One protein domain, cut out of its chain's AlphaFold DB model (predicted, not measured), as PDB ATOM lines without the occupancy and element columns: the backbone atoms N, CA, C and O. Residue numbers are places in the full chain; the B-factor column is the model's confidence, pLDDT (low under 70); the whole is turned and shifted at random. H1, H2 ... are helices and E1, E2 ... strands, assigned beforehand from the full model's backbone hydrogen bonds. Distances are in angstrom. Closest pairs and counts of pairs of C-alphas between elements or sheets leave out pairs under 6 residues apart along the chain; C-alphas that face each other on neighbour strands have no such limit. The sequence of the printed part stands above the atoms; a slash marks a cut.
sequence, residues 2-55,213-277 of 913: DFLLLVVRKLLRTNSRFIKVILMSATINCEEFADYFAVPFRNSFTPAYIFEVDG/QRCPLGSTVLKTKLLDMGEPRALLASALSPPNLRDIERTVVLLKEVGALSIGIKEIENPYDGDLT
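AT A GLANCE: This is residues 2 to 55 and 213 to 277 of the 913 residues of an uncharacterized protein of Callorhinchus milii (UniProt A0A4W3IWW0). Picture a long, loose body in two parts: at one end helices H3, H4 and H5 pack into a small cluster, with H5 across H3, and at the other end helix H2 lies beside a tiny two-strand hairpin, E1 and E2. Helix H1 lies between the two parts, and the last stretch, residues 259 to 277, makes a loop in which residues 265 to 270 stick out. The printed part has 119 residues, with five named helices and two named strands in the order H1, H2, E1, E2, H3, H4, H5; the sheet E1 - E2 is antiparallel. The class is mostly helix, though under half of the residues are in named elements. The whole is loose, with a radius of gyration of the C-alphas of 17.2 A, and elongated, spanning 56 by 31 by 22 A.

HOW THE PARTS SIT: Start at H1, residues 2 to 14, which is only just apart from H2, residues 30 to 36, with closest C-alphas 8.5 A apart. Next come E1, residues 39 to 41, and E2, residues 44 to 46, a hairpin in which N 39 and O 46 are 2.9 A apart and N 41 and O 44 are 2.8 A apart, both within hydrogen-bond range. The closest C-alphas of H2 and E2 are those of Asp 35 and Thr 46, 7.7 A apart. Past the cut, H3, residues 218 to 226, is close to H1 but not clearly touching it: the closest C-alphas, of Phe 3 and Thr 220, are 7.0 A apart, and the two run the same way at a shallow tilt of 17 degrees. H4, residues 232 to 236, is near H1 and only just touches H3, with 3 pairs of C-alphas within 8 A, the closest being Val 221 and Pro 232 at 5.9 A. H5, residues 245 to 258, touches H3 about perpendicular, at 81 degrees, with the C-alphas of Gly 218 and Thr 251 closest at 5.8 A. With residues 245 to 249 alone H5 touches H4, closest at the C-alphas of Arg 233 and Ile 248, 6.3 A. H2 is apart from H3, H4 and H5. In H1, H2, H3, H4 and H5 every O i to N i+4 pair is within hydrogen-bond range.

IN THESE COORDINATES: Find C-alpha 2 at (258.807, 224.635, 333.472); from there H1 runs 18.8 A to C-alpha 14. H2 covers 10.0 A, E1 6.4 A and E2 6.5 A. H3 covers 12.2 A and H4 5.9 A. H5 runs 20.1 A to C-alpha 258 at (270.936, 217.327, 353.429).

THE WHOLE: The C-alphas farthest apart are those of Gly 55 and Glu 267, 61.1 A. Residues 56 to 212 are not printed, and C-alphas 55 and 213 stand 32.6 A apart across the cut. The link from H1 to H2 is long, with 15 residues. Mean pLDDT of the printed part is 84.3; residues 15 to 17, 26 to 28, 55 and 264 to 269 are under 70.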
ATOM      1  N   ASP A   2     259.744 225.772 333.385       87.06
ATOM      2  CA  ASP A   2     258.807 224.635 333.472       87.06
ATOM      3  C   ASP A   2     258.047 224.546 334.808       87.06
ATOM      4  O   ASP A   2     256.822 224.434 334.829       87.06
ATOM      5  N   PHE A   3     258.743 224.712 335.939       89.94
ATOM      6  CA  PHE A   3     258.092 224.745 337.256       89.94
ATOM      7  C   PHE A   3     257.113 225.922 337.414       89.94
ATOM      8  O   PHE A   3     256.053 225.778 338.013       89.94
ATOM      9  N   LEU A   4     257.421 227.090 336.841       90.88
ATOM     10  CA  LEU A   4     256.508 228.233 336.869       90.88
ATOM     11  C   LEU A   4     255.239 227.947 336.053       90.88
ATOM     12  O   LEU A   4     254.155 228.319 336.487       90.88
ATOM     13  N   LEU A   5     255.345 227.244 334.918       91.00
ATOM     14  CA  LEU A   5     254.176 226.843 334.124       91.00
ATOM     15  C   LEU A   5     253.242 225.923 334.920       91.00
ATOM     16  O   LEU A   5     252.026 226.093 334.860       91.00
ATOM     17  N   LEU A   6     253.797 224.998 335.711       90.69
ATOM     18  CA  LEU A   6     253.037 224.182 336.666       90.69
ATOM     19  C   LEU A   6     252.303 225.038 337.708       90.69
ATOM     20  O   LEU A   6     251.096 224.872 337.906       90.69
ATOM     21  N   VAL A   7     253.013 225.974 338.346       90.00
ATOM     22  CA  VAL A   7     252.440 226.894 339.345       90.00
ATOM     23  C   VAL A   7     251.302 227.713 338.737       90.00
ATOM     24  O   VAL A   7     250.212 227.761 339.304       90.00
ATOM     25  N   VAL A   8     251.520 228.305 337.561       89.75
ATOM     26  CA  VAL A   8     250.523 229.119 336.853       89.75
ATOM     27  C   VAL A   8     249.312 228.278 336.447       89.75
ATOM     28  O   VAL A   8     248.176 228.699 336.663       89.75
ATOM     29  N   ARG A   9     249.518 227.064 335.925       87.00
ATOM     30  CA  ARG A   9     248.424 226.145 335.572       87.00
ATOM     31  C   ARG A   9     247.572 225.787 336.789       87.00
ATOM     32  O   ARG A   9     246.345 225.785 336.689       87.00
ATOM     33  N   LYS A  10     248.198 225.519 337.943       84.69
ATOM     34  CA  LYS A  10     247.480 225.259 339.200       84.69
ATOM     35  C   LYS A  10     246.727 226.509 339.668       84.69
ATOM     36  O   LYS A  10     245.540 226.412 339.958       84.69
ATOM     37  N   LEU A  11     247.373 227.679 339.638       83.94
ATOM     38  CA  LEU A  11     246.781 228.970 340.009       83.94
ATOM     39  C   LEU A  11     245.514 229.291 339.198       83.94
ATOM     40  O   LEU A  11     244.504 229.688 339.781       83.94
ATOM     41  N   LEU A  12     245.553 229.084 337.877       81.75
ATOM     42  CA  LEU A  12     244.412 229.301 336.978       81.75
ATOM     43  C   LEU A  12     243.231 228.368 337.287       81.75
ATOM     44  O   LEU A  12     242.081 228.726 337.028       81.75
ATOM     45  N   ARG A  13     243.496 227.183 337.852       77.25
ATOM     46  CA  ARG A  13     242.464 226.213 338.244       77.25
ATOM     47  C   ARG A  13     241.884 226.475 339.637       77.25
ATOM     48  O   ARG A  13     240.740 226.092 339.862       77.25
ATOM     49  N   THR A  14     242.631 227.104 340.552       74.19
ATOM     50  CA  THR A  14     242.237 227.222 341.969       74.19
ATOM     51  C   THR A  14     241.853 228.630 342.431       74.19
ATOM     52  O   THR A  14     240.830 228.764 343.096       74.19
ATOM     53  N   ASN A  15     242.632 229.675 342.116       64.06
ATOM     54  CA  ASN A  15     242.598 230.928 342.894       64.06
ATOM     55  C   ASN A  15     242.059 232.167 342.162       64.06
ATOM     56  O   ASN A  15     241.520 233.052 342.823       64.06
ATOM     57  N   SER A  16     242.175 232.297 340.833       62.59
ATOM     58  CA  SER A  16     241.599 233.472 340.150       62.59
ATOM     59  C   SER A  16     241.292 233.250 338.673       62.59
ATOM     60  O   SER A  16     242.183 233.018 337.861       62.59
ATOM     61  N   ARG A  17     240.015 233.429 338.310       63.81
ATOM     62  CA  ARG A  17     239.526 233.431 336.919       63.81
ATOM     63  C   ARG A  17     239.800 234.747 336.174       63.81
ATOM     64  O   ARG A  17     239.561 234.823 334.970       63.81
ATOM     65  N   PHE A  18     240.266 235.783 336.877       73.38
ATOM     66  CA  PHE A  18     240.487 237.120 336.311       73.38
ATOM     67  C   PHE A  18     241.927 237.351 335.845       73.38
ATOM     68  O   PHE A  18     242.171 238.264 335.060       73.38
ATOM     69  N   ILE A  19     242.874 236.520 336.291       80.62
ATOM     70  CA  ILE A  19     244.266 236.605 335.850       80.62
ATOM     71  C   ILE A  19     244.349 236.149 334.390       80.62
ATOM     72  O   ILE A  19     243.922 235.050 334.038       80.62
ATOM     73  N   LYS A  20     244.904 237.009 333.536       83.62
ATOM     74  CA  LYS A  20     245.225 236.690 332.143       83.62
ATOM     75  C   LYS A  20     246.702 236.332 332.051       83.62
ATOM     76  O   LYS A  20     247.545 237.062 332.563       83.62
ATOM     77  N   VAL A  21     247.001 235.212 331.405       85.00
ATOM     78  CA  VAL A  21     248.367 234.737 331.170       85.00
ATOM     79  C   VAL A  21     248.597 234.744 329.670       85.00
ATOM     80  O   VAL A  21     247.796 234.186 328.926       85.00
ATOM     81  N   ILE A  22     249.682 235.385 329.241       88.00
ATOM     82  CA  ILE A  22     250.126 235.396 327.848       88.00
ATOM     83  C   ILE A  22     251.465 234.669 327.808       88.00
ATOM     84  O   ILE A  22     252.422 235.087 328.460       88.00
ATOM     85  N   LEU A  23     251.514 233.564 327.068       86.62
ATOM     86  CA  LEU A  23     252.743 232.824 326.809       86.62
ATOM     87  C   LEU A  23     253.307 233.305 325.475       86.62
ATOM     88  O   LEU A  23     252.584 233.369 324.487       86.62
ATOM     89  N   MET A  24     254.588 233.660 325.457       84.69
ATOM     90  CA  MET A  24     255.281 234.113 324.252       84.69
ATOM     91  C   MET A  24     256.412 233.144 323.939       84.69
ATOM     92  O   MET A  24     257.194 232.803 324.828       84.69
ATOM     93  N   SER A  25     256.518 232.727 322.680       76.31
ATOM     94  CA  SER A  25     257.613 231.885 322.210       76.31
ATOM     95  C   SER A  25     257.979 232.200 320.765       76.31
ATOM     96  O   SER A  25     257.123 232.606 319.988       76.31
ATOM     97  N   ALA A  26     259.257 232.028 320.421       69.56
ATOM     98  CA  ALA A  26     259.793 232.352 319.098       69.56
ATOM     99  C   ALA A  26     260.045 231.124 318.204       69.56
ATOM    100  O   ALA A  26     260.069 231.263 316.987       69.56
ATOM    101  N   THR A  27     260.302 229.940 318.779       63.50
ATOM    102  CA  THR A  27     260.811 228.769 318.024       63.50
ATOM    103  C   THR A  27     260.329 227.415 318.570       63.50
ATOM    104  O   THR A  27     260.999 226.404 318.371       63.50
ATOM    105  N   ILE A  28     259.242 227.382 319.344       67.75
ATOM    106  CA  ILE A  28     258.737 226.173 320.024       67.75
ATOM    107  C   ILE A  28     257.394 225.753 319.431       67.75
ATOM    108  O   ILE A  28     256.682 226.581 318.869       67.75
ATOM    109  N   ASN A  29     257.050 224.476 319.599       75.19
ATOM    110  CA  ASN A  29     255.734 223.940 319.283       75.19
ATOM    111  C   ASN A  29     254.636 224.603 320.144       75.19
ATOM    112  O   ASN A  29     254.433 224.243 321.303       75.19
ATOM    113  N   CYS A  30     253.939 225.595 319.585       82.62
ATOM    114  CA  CYS A  30     252.867 226.322 320.268       82.62
ATOM    115  C   CYS A  30     251.653 225.437 320.602       82.62
ATOM    116  O   CYS A  30     250.940 225.743 321.558       82.62
ATOM    117  N   GLU A  31     251.435 224.345 319.860       86.56
ATOM    118  CA  GLU A  31     250.312 223.423 320.074       86.56
ATOM    119  C   GLU A  31     250.441 222.697 321.416       86.56
ATOM    120  O   GLU A  31     249.494 222.663 322.196       86.56
ATOM    121  N   GLU A  32     251.644 222.230 321.755       87.19
ATOM    122  CA  GLU A  32     251.907 221.532 323.020       87.19
ATOM    123  C   GLU A  32     251.569 222.414 324.237       87.19
ATOM    124  O   GLU A  32     250.966 221.972 325.217       87.19
ATOM    125  N   PHE A  33     251.897 223.708 324.156       88.88
ATOM    126  CA  PHE A  33     251.561 224.685 325.193       88.88
ATOM    127  C   PHE A  33     250.062 224.997 325.221       88.88
ATOM    128  O   PHE A  33     249.488 225.126 326.308       88.88
ATOM    129  N   ALA A  34     249.424 225.115 324.054       89.62
ATOM    130  CA  ALA A  34     247.987 225.340 323.949       89.62
ATOM    131  C   ALA A  34     247.191 224.192 324.589       89.62
ATOM    132  O   ALA A  34     246.278 224.450 325.381       89.62
ATOM    133  N   ASP A  35     247.585 222.947 324.324       89.81
ATOM    134  CA  ASP A  35     246.976 221.744 324.895       89.81
ATOM    135  C   ASP A  35     247.234 221.631 326.401       89.81
ATOM    136  O   ASP A  35     246.330 221.349 327.193       89.81
ATOM    137  N   TYR A  36     248.459 221.922 326.843       89.94
ATOM    138  CA  TYR A  36     248.813 221.867 328.258       89.94
ATOM    139  C   TYR A  36     247.979 222.835 329.119       89.94
ATOM    140  O   TYR A  36     247.542 222.486 330.230       89.94
ATOM    141  N   PHE A  37     247.705 224.033 328.590       89.25
ATOM    142  CA  PHE A  37     246.855 225.056 329.208       89.25
ATOM    143  C   PHE A  37     245.372 224.958 328.819       89.25
ATOM    144  O   PHE A  37     244.609 225.883 329.110       89.25
ATOM    145  N   ALA A  38     244.937 223.838 328.232       87.81
ATOM    146  CA  ALA A  38     243.545 223.652 327.852       87.81
ATOM    147  C   ALA A  38     242.586 223.806 329.046       87.81
ATOM    148  O   ALA A  38     242.831 223.328 330.166       87.81
ATOM    149  N   VAL A  39     241.462 224.474 328.788       81.12
ATOM    150  CA  VAL A  39     240.425 224.772 329.781       81.12
ATOM    151  C   VAL A  39     239.218 223.849 329.598       81.12
ATOM    152  O   VAL A  39     238.826 223.571 328.465       81.12
ATOM    153  N   PRO A  40     238.598 223.359 330.686       78.44
ATOM    154  CA  PRO A  40     237.405 222.530 330.583       78.44
ATOM    155  C   PRO A  40     236.194 223.364 330.133       78.44
ATOM    156  O   PRO A  40     235.832 224.355 330.771       78.44
ATOM    157  N   PHE A  41     235.534 222.932 329.060       77.44
ATOM    158  CA  PHE A  41     234.321 223.522 328.502       77.44
ATOM    159  C   PHE A  41     233.359 222.423 328.017       77.44
ATOM    160  O   PHE A  41     233.708 221.603 327.171       77.44
ATOM    161  N   ARG A  42     232.127 222.399 328.555       71.25
ATOM    162  CA  ARG A  42     231.043 221.459 328.173       71.25
ATOM    163  C   ARG A  42     231.501 219.989 328.042       71.25
ATOM    164  O   ARG A  42     231.289 219.366 327.011       71.25
ATOM    165  N   ASN A  43     232.129 219.445 329.088       75.12
ATOM    166  CA  ASN A  43     232.675 218.074 329.145       75.12
ATOM    167  C   ASN A  43     233.807 217.758 328.142       75.12
ATOM    168  O   ASN A  43     234.156 216.596 327.964       75.12
ATOM    169  N   SER A  44     234.412 218.776 327.528       78.44
ATOM    170  CA  SER A  44     235.601 218.664 326.671       78.44
ATOM    171  C   SER A  44     236.683 219.650 327.122       78.44
ATOM    172  O   SER A  44     236.394 220.577 327.878       78.44
ATOM    173  N   PHE A  45     237.930 219.459 326.698       82.06
ATOM    174  CA  PHE A  45     239.004 220.426 326.930       82.06
ATOM    175  C   PHE A  45     239.218 221.257 325.665       82.06
ATOM    176  O   PHE A  45     239.344 220.701 324.578       82.06
ATOM    177  N   THR A  46     239.239 222.581 325.801       84.69
ATOM    178  CA  THR A  46     239.520 223.505 324.695       84.69
ATOM    179  C   THR A  46     240.946 224.044 324.837       84.69
ATOM    180  O   THR A  46     241.234 224.642 325.880       84.69
ATOM    181  N   PRO A  47     241.827 223.845 323.837       88.38
ATOM    182  CA  PRO A  47     243.191 224.375 323.848       88.38
ATOM    183  C   PRO A  47     243.237 225.903 323.965       88.38
ATOM    184  O   PRO A  47     242.286 226.605 323.608       88.38
ATOM    185  N   ALA A  48     244.352 226.426 324.472       87.94
ATOM    186  CA  ALA A  48     244.585 227.865 324.536       87.94
ATOM    187  C   ALA A  48     244.711 228.473 323.124       87.94
ATOM    188  O   ALA A  48     245.225 227.845 322.204       87.94
ATOM    189  N   TYR A  49     244.252 229.714 322.949       87.81
ATOM    190  CA  TYR A  49     244.319 230.390 321.653       87.81
ATOM    191  C   TYR A  49     245.766 230.748 321.281       87.81
ATOM    192  O   TYR A  49     246.477 231.351 322.087       87.81
ATOM    193  N   ILE A  50     246.174 230.422 320.051       88.81
ATOM    194  CA  ILE A  50     247.497 230.739 319.501       88.81
ATOM    195  C   ILE A  50     247.369 231.975 318.609       88.81
ATOM    196  O   ILE A  50     246.517 232.031 317.724       88.81
ATOM    197  N   PHE A  51     248.215 232.973 318.854       87.44
ATOM    198  CA  PHE A  51     248.310 234.180 318.037       87.44
ATOM    199  C   PHE A  51     249.719 234.286 317.456       87.44
ATOM    200  O   PHE A  51     250.688 234.406 318.209       87.44
ATOM    201  N   GLU A  52     249.830 234.244 316.131       83.12
ATOM    202  CA  GLU A  52     251.096 234.423 315.420       83.12
ATOM    203  C   GLU A  52     251.323 235.909 315.128       83.12
ATOM    204  O   GLU A  52     250.440 236.604 314.623       83.12
ATOM    205  N   VAL A  53     252.504 236.413 315.494       81.12
ATOM    206  CA  VAL A  53     252.911 237.798 315.235       81.12
ATOM    207  C   VAL A  53     253.848 237.807 314.039       81.12
ATOM    208  O   VAL A  53     254.988 237.347 314.136       81.12
ATOM    209  N   ASP A  54     253.393 238.384 312.933       70.00
ATOM    210  CA  ASP A  54     254.227 238.558 311.750       70.00
ATOM    211  C   ASP A  54     255.309 239.622 311.989       70.00
ATOM    212  O   ASP A  54     255.034 240.798 312.230       70.00
ATOM    213  N   GLY A  55     256.571 239.215 311.877       63.84
ATOM    214  CA  GLY A  55     257.718 240.111 311.845       63.84
ATOM    215  C   GLY A  55     258.807 239.476 310.998       63.84
ATOM    216  O   GLY A  55     259.340 238.438 311.374       63.84
ATOM    217  N   GLN A 213     264.319 217.524 332.940       90.44
ATOM    218  CA  GLN A 213     264.577 216.093 332.727       90.44
ATOM    219  C   GLN A 213     266.055 215.694 332.860       90.44
ATOM    220  O   GLN A 213     266.375 214.522 332.714       90.44
ATOM    221  N   ARG A 214     266.973 216.647 333.069       88.31
ATOM    222  CA  ARG A 214     268.430 216.383 333.039       88.31
ATOM    223  C   ARG A 214     269.238 217.078 334.135       88.31
ATOM    224  O   ARG A 214     270.390 216.710 334.354       88.31
ATOM    225  N   CYS A 215     268.676 218.077 334.813       84.56
ATOM    226  CA  CYS A 215     269.322 218.793 335.917       84.56
ATOM    227  C   CYS A 215     268.767 218.356 337.286       84.56
ATOM    228  O   CYS A 215     267.647 217.849 337.351       84.56
ATOM    229  N   PRO A 216     269.486 218.618 338.400       85.81
ATOM    230  CA  PRO A 216     269.009 218.231 339.723       85.81
ATOM    231  C   PRO A 216     267.700 218.921 340.099       85.81
ATOM    232  O   PRO A 216     267.538 220.133 339.942       85.81
ATOM    233  N   LEU A 217     266.781 218.152 340.684       90.50
ATOM    234  CA  LEU A 217     265.430 218.611 341.007       90.50
ATOM    235  C   LEU A 217     265.305 219.227 342.408       90.50
ATOM    236  O   LEU A 217     264.217 219.667 342.776       90.50
ATOM    237  N   GLY A 218     266.387 219.292 343.194       91.31
ATOM    238  CA  GLY A 218     266.354 219.665 344.617       91.31
ATOM    239  C   GLY A 218     265.610 220.973 344.900       91.31
ATOM    240  O   GLY A 218     264.643 220.997 345.662       91.31
ATOM    241  N   SER A 219     265.977 222.056 344.213       89.88
ATOM    242  CA  SER A 219     265.306 223.357 344.357       89.88
ATOM    243  C   SER A 219     263.844 223.338 343.891       89.88
ATOM    244  O   SER A 219     263.018 224.079 344.420       89.88
ATOM    245  N   THR A 220     263.507 222.502 342.905       91.69
ATOM    246  CA  THR A 220     262.137 222.335 342.391       91.69
ATOM    247  C   THR A 220     261.255 221.608 343.410       91.69
ATOM    248  O   THR A 220     260.135 222.046 343.685       91.69
ATOM    249  N   VAL A 221     261.774 220.541 344.025       93.88
ATOM    250  CA  VAL A 221     261.090 219.787 345.086       93.88
ATOM    251  C   VAL A 221     260.900 220.654 346.335       93.88
ATOM    252  O   VAL A 221     259.792 220.719 346.867       93.88
ATOM    253  N   LEU A 222     261.917 221.417 346.756       93.50
ATOM    254  CA  LEU A 222     261.779 222.336 347.893       93.50
ATOM    255  C   LEU A 222     260.734 223.429 347.649       93.50
ATOM    256  O   LEU A 222     259.932 223.713 348.535       93.50
ATOM    257  N   LYS A 223     260.686 224.014 346.445       92.00
ATOM    258  CA  LYS A 223     259.653 225.002 346.091       92.00
ATOM    259  C   LYS A 223     258.254 224.390 346.046       92.00
ATOM    260  O   LYS A 223     257.304 225.051 346.449       92.00
ATOM    261  N   THR A 224     258.132 223.139 345.602       92.25
ATOM    262  CA  THR A 224     256.866 222.384 345.636       92.25
ATOM    263  C   THR A 224     256.328 222.273 347.060       92.25
ATOM    264  O   THR A 224     255.153 222.558 347.295       92.25
ATOM    265  N   LYS A 225     257.203 221.928 348.012       91.62
ATOM    266  CA  LYS A 225     256.864 221.834 349.436       91.62
ATOM    267  C   LYS A 225     256.610 223.196 350.078       91.62
ATOM    268  O   LYS A 225     255.647 223.341 350.820       91.62
ATOM    269  N   LEU A 226     257.421 224.205 349.759       91.62
ATOM    270  CA  LEU A 226     257.251 225.565 350.278       91.62
ATOM    271  C   LEU A 226     255.905 226.184 349.871       91.62
ATOM    272  O   LEU A 226     255.305 226.911 350.654       91.62
ATOM    273  N   LEU A 227     255.445 225.902 348.651       90.62
ATOM    274  CA  LEU A 227     254.173 226.391 348.111       90.62
ATOM    275  C   LEU A 227     252.975 225.485 348.450       90.62
ATOM    276  O   LEU A 227     251.894 225.709 347.906       90.62
ATOM    277  N   ASP A 228     253.173 224.454 349.279       88.56
ATOM    278  CA  ASP A 228     252.167 223.450 349.650       88.56
ATOM    279  C   ASP A 228     251.405 222.885 348.433       88.56
ATOM    280  O   ASP A 228     250.174 222.836 348.344       88.56
ATOM    281  N   MET A 229     252.157 222.516 347.392       87.06
ATOM    282  CA  MET A 229     251.560 222.101 346.125       87.06
ATOM    283  C   MET A 229     251.175 220.615 346.069       87.06
ATOM    284  O   MET A 229     250.657 220.187 345.031       87.06
ATOM    285  N   GLY A 230     251.330 219.879 347.171       86.06
ATOM    286  CA  GLY A 230     251.092 218.440 347.289       86.06
ATOM    287  C   GLY A 230     252.372 217.606 347.175       86.06
ATOM    288  O   GLY A 230     253.485 218.130 347.261       86.06
ATOM    289  N   GLU A 231     252.208 216.296 346.985       88.88
ATOM    290  CA  GLU A 231     253.319 215.352 346.824       88.88
ATOM    291  C   GLU A 231     254.166 215.703 345.577       88.88
ATOM    292  O   GLU A 231     253.610 215.807 344.472       88.88
ATOM    293  N   PRO A 232     255.503 215.853 345.702       90.75
ATOM    294  CA  PRO A 232     256.376 216.212 344.583       90.75
ATOM    295  C   PRO A 232     256.279 215.252 343.398       90.75
ATOM    296  O   PRO A 232     256.238 215.700 342.254       90.75
ATOM    297  N   ARG A 233     256.177 213.946 343.668       90.12
ATOM    298  CA  ARG A 233     256.026 212.908 342.643       90.12
ATOM    299  C   ARG A 233     254.792 213.149 341.775       90.12
ATOM    300  O   ARG A 233     254.904 213.231 340.554       90.12
ATOM    301  N   ALA A 234     253.626 213.299 342.404       89.06
ATOM    302  CA  ALA A 234     252.361 213.505 341.706       89.06
ATOM    303  C   ALA A 234     252.324 214.844 340.952       89.06
ATOM    304  O   ALA A 234     251.843 214.909 339.820       89.06
ATOM    305  N   LEU A 235     252.860 215.915 341.551       90.19
ATOM    306  CA  LEU A 235     252.875 217.233 340.919       90.19
ATOM    307  C   LEU A 235     253.791 217.267 339.690       90.19
ATOM    308  O   LEU A 235     253.371 217.737 338.630       90.19
ATOM    309  N   LEU A 236     255.032 216.792 339.820       92.00
ATOM    310  CA  LEU A 236     256.023 216.868 338.743       92.00
ATOM    311  C   LEU A 236     255.698 215.920 337.585       92.00
ATOM    312  O   LEU A 236     255.989 216.255 336.440       92.00
ATOM    313  N   ALA A 237     254.989 214.816 337.844       90.88
ATOM    314  CA  ALA A 237     254.421 213.973 336.793       90.88
ATOM    315  C   ALA A 237     253.399 214.712 335.902       90.88
ATOM    316  O   ALA A 237     253.146 214.290 334.779       90.88
ATOM    317  N   SER A 238     252.822 215.824 336.380       90.12
ATOM    318  CA  SER A 238     251.873 216.652 335.619       90.12
ATOM    319  C   SER A 238     252.515 217.816 334.852       90.12
ATOM    320  O   SER A 238     251.782 218.630 334.280       90.12
ATOM    321  N   ALA A 239     253.852 217.923 334.870       92.00
ATOM    322  CA  ALA A 239     254.600 218.942 334.134       92.00
ATOM    323  C   ALA A 239     254.416 218.800 332.617       92.00
ATOM    324  O   ALA A 239     254.019 217.743 332.134       92.00
ATOM    325  N   LEU A 240     254.744 219.859 331.869       89.88
ATOM    326  CA  LEU A 240     254.750 219.822 330.400       89.88
ATOM    327  C   LEU A 240     255.678 218.710 329.888       89.88
ATOM    328  O   LEU A 240     255.279 217.878 329.085       89.88
ATOM    329  N   SER A 241     256.890 218.656 330.437       90.31
ATOM    330  CA  SER A 241     257.866 217.601 330.176       90.31
ATOM    331  C   SER A 241     258.280 216.985 331.517       90.31
ATOM    332  O   SER A 241     259.171 217.520 332.183       90.31
ATOM    333  N   PRO A 242     257.596 215.922 331.978       92.06
ATOM    334  CA  PRO A 242     257.822 215.367 333.309       92.06
ATOM    335  C   PRO A 242     259.222 214.737 333.422       92.06
ATOM    336  O   PRO A 242     259.683 214.112 332.461       92.06
ATOM    337  N   PRO A 243     259.909 214.892 334.570       92.00
ATOM    338  CA  PRO A 243     261.160 214.189 334.842       92.00
ATOM    339  C   PRO A 243     260.920 212.698 335.107       92.00
ATOM    340  O   PRO A 243     259.785 212.265 335.331       92.00
ATOM    341  N   ASN A 244     261.996 211.909 335.124       90.25
ATOM    342  CA  ASN A 244     261.914 210.512 335.531       90.25
ATOM    343  C   ASN A 244     261.457 210.421 336.997       90.25
ATOM    344  O   ASN A 244     261.914 211.172 337.860       90.25
ATOM    345  N   LEU A 245     260.558 209.480 337.286       89.50
ATOM    346  CA  LEU A 245     260.068 209.240 338.643       89.50
ATOM    347  C   LEU A 245     261.205 208.877 339.605       89.50
ATOM    348  O   LEU A 245     261.209 209.368 340.731       89.50
ATOM    349  N   ARG A 246     262.190 208.098 339.140       87.75
ATOM    350  CA  ARG A 246     263.366 207.722 339.936       87.75
ATOM    351  C   ARG A 246     264.200 208.938 340.337       87.75
ATOM    352  O   ARG A 246     264.653 209.013 341.473       87.75
ATOM    353  N   ASP A 247     264.343 209.923 339.450       88.56
ATOM    354  CA  ASP A 247     265.100 211.148 339.742       88.56
ATOM    355  C   ASP A 247     264.401 211.989 340.814       88.56
ATOM    356  O   ASP A 247     265.059 212.592 341.667       88.56
ATOM    357  N   ILE A 248     263.062 212.017 340.799       91.00
ATOM    358  CA  ILE A 248     262.266 212.683 341.838       91.00
ATOM    359  C   ILE A 248     262.440 211.960 343.177       91.00
ATOM    360  O   ILE A 248     262.763 212.609 344.172       91.00
ATOM    361  N   GLU A 249     262.247 210.637 343.199       89.75
ATOM    362  CA  GLU A 249     262.405 209.788 344.388       89.75
ATOM    363  C   GLU A 249     263.793 209.979 345.013       89.75
ATOM    364  O   GLU A 249     263.908 210.340 346.185       89.75
ATOM    365  N   ARG A 250     264.847 209.846 344.202       88.94
ATOM    366  CA  ARG A 250     266.235 210.039 344.625       88.94
ATOM    367  C   ARG A 250     266.498 211.456 345.122       88.94
ATOM    368  O   ARG A 250     267.152 211.639 346.142       88.94
ATOM    369  N   THR A 251     265.951 212.472 344.455       91.38
ATOM    370  CA  THR A 251     266.061 213.866 344.913       91.38
ATOM    371  C   THR A 251     265.436 214.059 346.294       91.38
ATOM    372  O   THR A 251     266.006 214.772 347.117       91.38
ATOM    373  N   VAL A 252     264.282 213.445 346.572       92.19
ATOM    374  CA  VAL A 252     263.649 213.526 347.897       92.19
ATOM    375  C   VAL A 252     264.541 212.893 348.962       92.19
ATOM    376  O   VAL A 252     264.753 213.499 350.011       92.19
ATOM    377  N   VAL A 253     265.113 211.723 348.677       91.31
ATOM    378  CA  VAL A 253     266.041 211.032 349.582       91.31
ATOM    379  C   VAL A 253     267.303 211.875 349.836       91.31
ATOM    380  O   VAL A 253     267.683 212.080 350.987       91.31
ATOM    381  N   LEU A 254     267.889 212.482 348.799       91.75
ATOM    382  CA  LEU A 254     269.028 213.403 348.936       91.75
ATOM    383  C   LEU A 254     268.682 214.656 349.753       91.75
ATOM    384  O   LEU A 254     269.485 215.133 350.552       91.75
ATOM    385  N   LEU A 255     267.471 215.199 349.601       93.62
ATOM    386  CA  LEU A 255     267.011 216.322 350.421       93.62
ATOM    387  C   LEU A 255     266.832 215.936 351.897       93.62
ATOM    388  O   LEU A 255     267.015 216.797 352.760       93.62
ATOM    389  N   LYS A 256     266.515 214.671 352.198       92.00
ATOM    390  CA  LYS A 256     266.524 214.146 353.572       92.00
ATOM    391  C   LYS A 256     267.947 214.043 354.123       92.00
ATOM    392  O   LYS A 256     268.175 214.493 355.239       92.00
ATOM    393  N   GLU A 257     268.910 213.570 353.329       92.19
ATOM    394  CA  GLU A 257     270.332 213.536 353.716       92.19
ATOM    395  C   GLU A 257     270.896 214.935 354.011       92.19
ATOM    396  O   GLU A 257     271.576 215.153 355.015       92.19
ATOM    397  N   VAL A 258     270.555 215.927 353.182       92.38
ATOM    398  CA  VAL A 258     270.936 217.327 353.429       92.38
ATOM    399  C   VAL A 258     270.307 217.865 354.727       92.38
ATOM    400  O   VAL A 258     270.868 218.782 355.332       92.38
ATOM    401  N   GLY A 259     269.183 217.289 355.170       91.19
ATOM    402  CA  GLY A 259     268.373 217.739 356.308       91.19
ATOM    403  C   GLY A 259     267.279 218.744 355.927       91.19
ATOM    404  O   GLY A 259     266.710 219.413 356.789       91.19
ATOM    405  N   ALA A 260     266.999 218.898 354.632       92.62
ATOM    406  CA  ALA A 260     266.010 219.832 354.097       92.62
ATOM    407  C   ALA A 260     264.567 219.297 354.186       92.62
ATOM    408  O   ALA A 260     263.619 220.078 354.291       92.62
ATOM    409  N   LEU A 261     264.404 217.972 354.162       91.50
ATOM    410  CA  LEU A 261     263.138 217.273 354.391       91.50
ATOM    411  C   LEU A 261     263.246 216.365 355.618       91.50
ATOM    412  O   LEU A 261     264.328 215.865 355.927       91.50
ATOM    413  N   SER A 262     262.134 216.162 356.322       87.19
ATOM    414  CA  SER A 262     262.089 215.264 357.476       87.19
ATOM    415  C   SER A 262     262.279 213.802 357.059       87.19
ATOM    416  O   SER A 262     261.794 213.351 356.019       87.19
ATOM    417  N   ILE A 263     262.987 213.048 357.900       80.94
ATOM    418  CA  ILE A 263     263.033 211.587 357.830       80.94
ATOM    419  C   ILE A 263     261.801 211.103 358.594       80.94
ATOM    420  O   ILE A 263     261.707 211.317 359.802       80.94
ATOM    421  N   GLY A 264     260.821 210.539 357.891       65.50
ATOM    422  CA  GLY A 264     259.612 210.008 358.514       65.50
ATOM    423  C   GLY A 264     259.948 208.893 359.503       65.50
ATOM    424  O   GLY A 264     260.596 207.922 359.130       65.50
ATOM    425  N   ILE A 265     259.555 209.046 360.771       54.56
ATOM    426  CA  ILE A 265     259.902 208.110 361.868       54.56
ATOM    427  C   ILE A 265     258.775 207.079 362.090       54.56
ATOM    428  O   ILE A 265     258.906 206.156 362.888       54.56
ATOM    429  N   LYS A 266     257.635 207.221 361.401       51.66
ATOM    430  CA  LYS A 266     256.474 206.335 361.567       51.66
ATOM    431  C   LYS A 266     256.459 205.245 360.497       51.66
ATOM    432  O   LYS A 266     256.640 205.534 359.320       51.66
ATOM    433  N   GLU A 267     256.124 204.022 360.909       44.44
ATOM    434  CA  GLU A 267     256.097 202.763 360.131       44.44
ATOM    435  C   GLU A 267     255.239 202.776 358.834       44.44
ATOM    436  O   GLU A 267     255.196 201.779 358.118       44.44
ATOM    437  N   ILE A 268     254.557 203.885 358.504       53.22
ATOM    438  CA  ILE A 268     253.590 204.019 357.392       53.22
ATOM    439  C   ILE A 268     253.959 205.176 356.431       53.22
ATOM    440  O   ILE A 268     253.253 205.432 355.457       53.22
ATOM    441  N   GLU A 269     255.044 205.920 356.666       64.25
ATOM    442  CA  GLU A 269     255.354 207.101 355.848       64.25
ATOM    443  C   GLU A 269     256.104 206.751 354.549       64.25
ATOM    444  O   GLU A 269     257.061 205.980 354.534       64.25
ATOM    445  N   ASN A 270     255.649 207.335 353.435       79.25
ATOM    446  CA  ASN A 270     256.246 207.187 352.106       79.25
ATOM    447  C   ASN A 270     257.735 207.611 352.140       79.25
ATOM    448  O   ASN A 270     258.017 208.786 352.398       79.25
ATOM    449  N   PRO A 271     258.705 206.719 351.842       80.31
ATOM    450  CA  PRO A 271     260.131 207.061 351.877       80.31
ATOM    451  C   PRO A 271     260.504 208.135 350.847       80.31
ATOM    452  O   PRO A 271     261.498 208.841 351.028       80.31
ATOM    453  N   TYR A 272     259.670 208.326 349.826       86.56
ATOM    454  CA  TYR A 272     259.833 209.317 348.769       86.56
ATOM    455  C   TYR A 272     259.015 210.591 349.006       86.56
ATOM    456  O   TYR A 272     258.807 211.368 348.075       86.56
ATOM    457  N   ASP A 273     258.581 210.833 350.248       87.25
ATOM    458  CA  ASP A 273     258.045 212.124 350.671       87.25
ATOM    459  C   ASP A 273     258.553 212.558 352.060       87.25
ATOM    460  O   ASP A 273     259.145 211.767 352.794       87.25
ATOM    461  N   GLY A 274     258.370 213.830 352.414       87.31
ATOM    462  CA  GLY A 274     258.732 214.372 353.727       87.31
ATOM    463  C   GLY A 274     258.268 215.813 353.936       87.31
ATOM    464  O   GLY A 274     257.965 216.534 352.978       87.31
ATOM    465  N   ASP A 275     258.226 216.237 355.198       88.06
ATOM    466  CA  ASP A 275     257.856 217.600 355.577       88.06
ATOM    467  C   ASP A 275     259.043 218.549 355.446       88.06
ATOM    468  O   ASP A 275     260.199 218.189 355.679       88.06
ATOM    469  N   LEU A 276     258.754 219.801 355.096       89.50
ATOM    470  CA  LEU A 276     259.775 220.833 354.966       89.50
ATOM    471  C   LEU A 276     260.326 221.226 356.346       89.50
ATOM    472  O   LEU A 276     259.603 221.783 357.182       89.50
ATOM    473  N   THR A 277     261.619 220.987 356.569       89.56
ATOM    474  CA  THR A 277     262.301 221.380 357.814       89.56
ATOM    475  C   THR A 277     262.573 222.889 357.839       89.56
ATOM    476  O   THR A 277     262.388 223.591 356.839       89.56
TER     477      THR A 277